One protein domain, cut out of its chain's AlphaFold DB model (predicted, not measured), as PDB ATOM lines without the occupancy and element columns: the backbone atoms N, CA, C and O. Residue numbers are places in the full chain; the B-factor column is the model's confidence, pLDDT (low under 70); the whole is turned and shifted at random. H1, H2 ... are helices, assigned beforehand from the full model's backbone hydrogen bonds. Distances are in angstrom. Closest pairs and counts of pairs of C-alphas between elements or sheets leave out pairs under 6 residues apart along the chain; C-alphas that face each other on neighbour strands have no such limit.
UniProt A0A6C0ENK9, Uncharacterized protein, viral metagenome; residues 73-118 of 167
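What this domain is: This is residues 73 to 118 of the 167 residues of an uncharacterized protein of viral metagenome (UniProt A0A6C0ENK9). Two helices, H1 and H2, fold back as an open V, and the chain loops on as an open ring that brings short H3 back to pack on residues 74 to 79 of H1. Residues 104 to 110 stick out in the arch between H2 and H3. The printed part has 46 residues with three named helices, H1, H2, H3 along the chain, and no named strand: all helix. It is only just compact, close to loose, with a radius of gyration of the C-alphas of 10.9 A, and elongated, spanning 30 by 19 by 15 A.

Where its parts are: H1, residues 73 to 84, begins at C-alpha 73 (-30.828, 11.502, -42.254) and measures 16.3 A. H2, residues 92 to 103, measures 16.7 A. H3, residues 113 to 117, ends at C-alpha 117 (-31.792, -1.551, -36.068).

How they stand to each other: H1 and H3 touch, H1 with residues 74 to 79 alone; their closest C-alphas, Ala 78 and Arg 116, are 5.3 A apart. H1 and H2 are close but not clearly touching, the closest C-alphas being Tyr 83 and Arg 99 at 6.6 A. They run opposite ways at a shallow tilt of 29 degrees. H2 and H3 are apart. In H1, H2 and H3 every O i to N i+4 pair is within hydrogen-bond range.

The domain as a whole: The farthest C-alphas, Ser 91 and Asp 111, are 29.7 A apart. The printed part has no cut, both links are short, and no printed residue is under 70 in pLDDT.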
ATOM      1  N   LYS A  73     -29.621  11.051 -42.965       94.44
ATOM      2  CA  LYS A  73     -30.828  11.502 -42.254       94.44
ATOM      3  C   LYS A  73     -31.515  10.349 -41.515       94.44
ATOM      4  O   LYS A  73     -32.007  10.538 -40.402       94.44
ATOM      5  N   ALA A  74     -31.554   9.157 -42.114       93.38
ATOM      6  CA  ALA A  74     -32.105   7.968 -41.474       93.38
ATOM      7  C   ALA A  74     -31.221   7.482 -40.316       93.38
ATOM      8  O   ALA A  74     -31.764   7.111 -39.274       93.38
ATOM      9  N   ALA A  75     -29.895   7.551 -40.462       93.62
ATOM     10  CA  ALA A  75     -28.947   7.253 -39.389       93.62
ATOM     11  C   ALA A  75     -29.148   8.197 -38.189       93.62
ATOM     12  O   ALA A  75     -29.428   7.736 -37.083       93.62
ATOM     13  N   LYS A  76     -29.183   9.517 -38.414       93.44
ATOM     14  CA  LYS A  76     -29.454  10.517 -37.362       93.44
ATOM     15  C   LYS A  76     -30.767  10.262 -36.620       93.44
ATOM     16  O   LYS A  76     -30.830  10.365 -35.395       93.44
ATOM     17  N   ARG A  77     -31.831   9.913 -37.354       94.44
ATOM     18  CA  ARG A  77     -33.125   9.550 -36.753       94.44
ATOM     19  C   ARG A  77     -33.030   8.284 -35.907       94.44
ATOM     20  O   ARG A  77     -33.620   8.254 -34.834       94.44
ATOM     21  N   ALA A  78     -32.317   7.261 -36.375       93.94
ATOM     22  CA  ALA A  78     -32.132   6.016 -35.632       93.94
ATOM     23  C   ALA A  78     -31.355   6.247 -34.330       93.94
ATOM     24  O   ALA A  78     -31.814   5.804 -33.276       93.94
ATOM     25  N   PHE A  79     -30.260   7.008 -34.396       93.56
ATOM     26  CA  PHE A  79     -29.452   7.388 -33.239       93.56
ATOM     27  C   PHE A  79     -30.288   8.137 -32.196       93.56
ATOM     28  O   PHE A  79     -30.376   7.729 -31.039       93.56
ATOM     29  N   ASN A  80     -30.986   9.196 -32.616       93.31
ATOM     30  CA  ASN A  80     -31.834   9.969 -31.710       93.31
ATOM     31  C   ASN A  80     -32.985   9.134 -31.142       93.31
ATOM     32  O   ASN A  80     -33.298   9.273 -29.968       93.31
ATOM     33  N   ARG A  81     -33.606   8.253 -31.937       94.62
ATOM     34  CA  ARG A  81     -34.678   7.375 -31.450       94.62
ATOM     35  C   ARG A  81     -34.181   6.472 -30.326       94.62
ATOM     36  O   ARG A  81     -34.827   6.414 -29.289       94.62
ATOM     37  N   TYR A  82     -33.044   5.807 -30.522       94.19
ATOM     38  CA  TYR A  82     -32.479   4.905 -29.518       94.19
ATOM     39  C   TYR A  82     -32.151   5.645 -28.217       94.19
ATOM     40  O   TYR A  82     -32.579   5.226 -27.148       94.19
ATOM     41  N   TYR A  83     -31.476   6.792 -28.322       91.50
ATOM     42  CA  TYR A  83     -31.032   7.573 -27.167       91.50
ATOM     43  C   TYR A  83     -32.099   8.458 -26.520       91.50
ATOM     44  O   TYR A  83     -31.865   8.972 -25.429       91.50
ATOM     45  N   ASN A  84     -33.250   8.666 -27.156       91.62
ATOM     46  CA  ASN A  84     -34.372   9.374 -26.536       91.62
ATOM     47  C   ASN A  84     -35.319   8.421 -25.807       91.62
ATOM     48  O   ASN A  84     -35.980   8.840 -24.859       91.62
ATOM     49  N   ASP A  85     -35.349   7.152 -26.203       90.94
ATOM     50  CA  ASP A  85     -36.153   6.128 -25.556       90.94
ATOM     51  C   ASP A  85     -35.568   5.764 -24.181       90.94
ATOM     52  O   ASP A  85     -34.473   5.209 -24.064       90.94
ATOM     53  N   ALA A  86     -36.302   6.123 -23.126       84.38
ATOM     54  CA  ALA A  86     -35.892   5.899 -21.746       84.38
ATOM     55  C   ALA A  86     -35.857   4.411 -21.366       84.38
ATOM     56  O   ALA A  86     -35.081   4.049 -20.488       84.38
ATOM     57  N   SER A  87     -36.627   3.547 -22.037       90.12
ATOM     58  CA  SER A  87     -36.690   2.113 -21.716       90.12
ATOM     59  C   SER A  87     -35.367   1.382 -21.974       90.12
ATOM     60  O   SER A  87     -35.070   0.383 -21.323       90.12
ATOM     61  N   ASN A  88     -34.523   1.927 -22.855       87.12
ATOM     62  CA  ASN A  88     -33.201   1.379 -23.159       87.12
ATOM     63  C   ASN A  88     -32.154   1.666 -22.064       87.12
ATOM     64  O   ASN A  88     -31.052   1.121 -22.120       87.12
ATOM     65  N   PHE A  89     -32.452   2.525 -21.077       91.12
ATOM     66  CA  PHE A  89     -31.466   2.997 -20.103       91.12
ATOM     67  C   PHE A  89     -32.002   3.011 -18.673       91.12
ATOM     68  O   PHE A  89     -33.092   3.492 -18.392       91.12
ATOM     69  N   LYS A  90     -31.159   2.594 -17.723       89.19
ATOM     70  CA  LYS A  90     -31.500   2.591 -16.288       89.19
ATOM     71  C   LYS A  90     -31.641   3.994 -15.683       89.19
ATOM     72  O   LYS A  90     -32.285   4.150 -14.653       89.19
ATOM     73  N   SER A  91     -30.990   5.006 -16.262       90.94
ATOM     74  CA  SER A  91     -31.055   6.386 -15.767       90.94
ATOM     75  C   SER A  91     -30.762   7.422 -16.860       90.94
ATOM     76  O   SER A  91     -30.009   7.136 -17.800       90.94
ATOM     77  N   PRO A  92     -31.269   8.667 -16.722       88.81
ATOM     78  CA  PRO A  92     -30.959   9.757 -17.650       88.81
ATOM     79  C   PRO A  92     -29.460  10.064 -17.742       88.81
ATOM     80  O   PRO A  92     -28.955  10.379 -18.821       88.81
ATOM     81  N   ARG A  93     -28.733   9.927 -16.623       86.50
ATOM     82  CA  ARG A  93     -27.277  10.115 -16.571       86.50
ATOM     83  C   ARG A  93     -26.543   9.040 -17.372       86.50
ATOM     84  O   ARG A  93     -25.671   9.381 -18.166       86.50
ATOM     85  N   GLY A  94     -26.912   7.768 -17.206       84.38
ATOM     86  CA  GLY A  94     -26.316   6.660 -17.963       84.38
ATOM     87  C   GLY A  94     -26.560   6.794 -19.467       84.38
ATOM     88  O   GLY A  94     -25.647   6.606 -20.265       84.38
ATOM     89  N   ARG A  95     -27.757   7.240 -19.852       90.81
ATOM     90  CA  ARG A  95     -28.115   7.556 -21.242       90.81
ATOM     91  C   ARG A  95     -27.240   8.652 -21.846       90.81
ATOM     92  O   ARG A  95     -26.751   8.500 -22.962       90.81
ATOM     93  N   ALA A  96     -27.021   9.747 -21.117       87.25
ATOM     94  CA  ALA A  96     -26.151  10.832 -21.571       87.25
ATOM     95  C   ALA A  96     -24.694  10.368 -21.733       87.25
ATOM     96  O   ALA A  96     -24.041  10.728 -22.715       87.25
ATOM     97  N   GLN A  97     -24.202   9.538 -20.807       86.38
ATOM     98  CA  GLN A  97     -22.861   8.958 -20.879       86.38
ATOM     99  C   GLN A  97     -22.705   8.019 -22.078       86.38
ATOM    100  O   GLN A  97     -21.772   8.206 -22.851       86.38
ATOM    101  N   ALA A  98     -23.638   7.083 -22.281       86.75
ATOM    102  CA  ALA A  98     -23.627   6.165 -23.421       86.75
ATOM    103  C   ALA A  98     -23.672   6.920 -24.758       86.75
ATOM    104  O   ALA A  98     -22.817   6.721 -25.613       86.75
ATOM    105  N   ARG A  99     -24.572   7.906 -24.885       87.88
ATOM    106  CA  ARG A  99     -24.662   8.758 -26.082       87.88
ATOM    107  C   ARG A  99     -23.356   9.489 -26.385       87.88
ATOM    108  O   ARG A  99     -23.021   9.703 -27.545       87.88
ATOM    109  N   THR A 100     -22.667   9.946 -25.343       85.50
ATOM    110  CA  THR A 100     -21.392  10.660 -25.476       85.50
ATOM    111  C   THR A 100     -20.258   9.705 -25.828       85.50
ATOM    112  O   THR A 100     -19.384  10.076 -26.603       85.50
ATOM    113  N   TYR A 101     -20.279   8.490 -25.275       82.19
ATOM    114  CA  TYR A 101     -19.313   7.452 -25.600       82.19
ATOM    115  C   TYR A 101     -19.402   7.076 -27.079       82.19
ATOM    116  O   TYR A 101     -18.396   7.212 -27.764       82.19
ATOM    117  N   ASP A 102     -20.591   6.732 -27.582       81.50
ATOM    118  CA  ASP A 102     -20.775   6.332 -28.986       81.50
ATOM    119  C   ASP A 102     -20.387   7.453 -29.950       81.50
ATOM    120  O   ASP A 102     -19.637   7.229 -30.886       81.50
ATOM    121  N   LYS A 103     -20.774   8.708 -29.677       81.62
ATOM    122  CA  LYS A 103     -20.344   9.852 -30.507       81.62
ATOM    123  C   LYS A 103     -18.832   9.978 -30.658       81.62
ATOM    124  O   LYS A 103     -18.364  10.517 -31.656       81.62
ATOM    125  N   ASN A 104     -18.098   9.543 -29.643       72.81
ATOM    126  CA  ASN A 104     -16.660   9.679 -29.570       72.81
ATOM    127  C   ASN A 104     -15.990   8.300 -29.571       72.81
ATOM    128  O   ASN A 104     -14.917   8.156 -29.011       72.81
ATOM    129  N   HIS A 105     -16.600   7.248 -30.112       71.00
ATOM    130  CA  HIS A 105     -15.958   5.943 -30.181       71.00
ATOM    131  C   HIS A 105     -16.340   5.248 -31.473       71.00
ATOM    132  O   HIS A 105     -17.480   4.857 -31.658       71.00
ATOM    133  N   SER A 106     -15.352   5.050 -32.341       78.50
ATOM    134  CA  SER A 106     -15.547   4.289 -33.571       78.50
ATOM    135  C   SER A 106     -15.213   2.811 -33.347       78.50
ATOM    136  O   SER A 106     -14.111   2.469 -32.912       78.50
ATOM    137  N   GLY A 107     -16.163   1.941 -33.660       79.50
ATOM    138  CA  GLY A 107     -16.060   0.490 -33.736       79.50
ATOM    139  C   GLY A 107     -16.412  -0.021 -35.141       79.50
ATOM    140  O   GLY A 107     -15.635   0.130 -36.086       79.50
ATOM    141  N   LYS A 108     -17.553  -0.709 -35.281       86.94
ATOM    142  CA  LYS A 108     -17.974  -1.361 -36.534       86.94
ATOM    143  C   LYS A 108     -18.809  -0.419 -37.396       86.94
ATOM    144  O   LYS A 108     -20.035  -0.394 -37.291       86.94
ATOM    145  N   VAL A 109     -18.145   0.271 -38.318       90.19
ATOM    146  CA  VAL A 109     -18.787   1.214 -39.245       90.19
ATOM    147  C   VAL A 109     -19.569   0.482 -40.346       90.19
ATOM    148  O   VAL A 109     -19.028  -0.384 -41.035       90.19
ATOM    149  N   VAL A 110     -20.836   0.853 -40.546       91.56
ATOM    150  CA  VAL A 110     -21.712   0.355 -41.621       91.56
ATOM    151  C   VAL A 110     -22.508   1.501 -42.257       91.56
ATOM    152  O   VAL A 110     -22.811   2.499 -41.609       91.56
ATOM    153  N   ASP A 111     -22.905   1.348 -43.522       92.75
ATOM    154  CA  ASP A 111     -23.736   2.313 -44.261       92.75
ATOM    155  C   ASP A 111     -25.165   1.796 -44.532       92.75
ATOM    156  O   ASP A 111     -25.916   2.373 -45.324       92.75
ATOM    157  N   ASP A 112     -25.570   0.713 -43.861       93.62
ATOM    158  CA  ASP A 112     -26.793  -0.031 -44.158       93.62
ATOM    159  C   ASP A 112     -27.770  -0.172 -42.977       93.62
ATOM    160  O   ASP A 112     -27.593   0.341 -41.870       93.62
ATOM    161  N   SER A 113     -28.875  -0.874 -43.232       93.44
ATOM    162  CA  SER A 113     -29.981  -1.048 -42.292       93.44
ATOM    163  C   SER A 113     -29.621  -1.740 -40.972       93.44
ATOM    164  O   SER A 113     -30.460  -1.734 -40.066       93.44
ATOM    165  N   ARG A 114     -28.423  -2.328 -40.829       93.56
ATOM    166  CA  ARG A 114     -27.913  -2.829 -39.544       93.56
ATOM    167  C   ARG A 114     -27.842  -1.703 -38.519       93.56
ATOM    168  O   ARG A 114     -28.413  -1.851 -37.440       93.56
ATOM    169  N   TYR A 115     -27.294  -0.551 -38.905       93.88
ATOM    170  CA  TYR A 115     -27.219   0.633 -38.046       93.88
ATOM    171  C   TYR A 115     -28.604   1.096 -37.587       93.88
ATOM    172  O   TYR A 115     -28.860   1.321 -36.409       93.88
ATOM    173  N   ARG A 116     -29.570   1.138 -38.514       92.69
ATOM    174  CA  ARG A 116     -30.949   1.556 -38.212       92.69
ATOM    175  C   ARG A 116     -31.631   0.678 -37.151       92.69
ATOM    176  O   ARG A 116     -32.553   1.152 -36.481       92.69
ATOM    177  N   ARG A 117     -31.248  -0.599 -37.050       90.38
ATOM    178  CA  ARG A 117     -31.792  -1.551 -36.068       90.38
ATOM    179  C   ARG A 117     -31.046  -1.493 -34.739       90.38
ATOM    180  O   ARG A 117     -31.686  -1.600 -33.700       90.38
ATOM    181  N   SER A 118     -29.730  -1.312 -34.781       91.44
ATOM    182  CA  SER A 118     -28.866  -1.425 -33.608       91.44
ATOM    183  C   SER A 118     -27.784  -0.338 -33.608       91.44
ATOM    184  O   SER A 118     -26.612  -0.655 -33.802       91.44
TER     185      SER A 118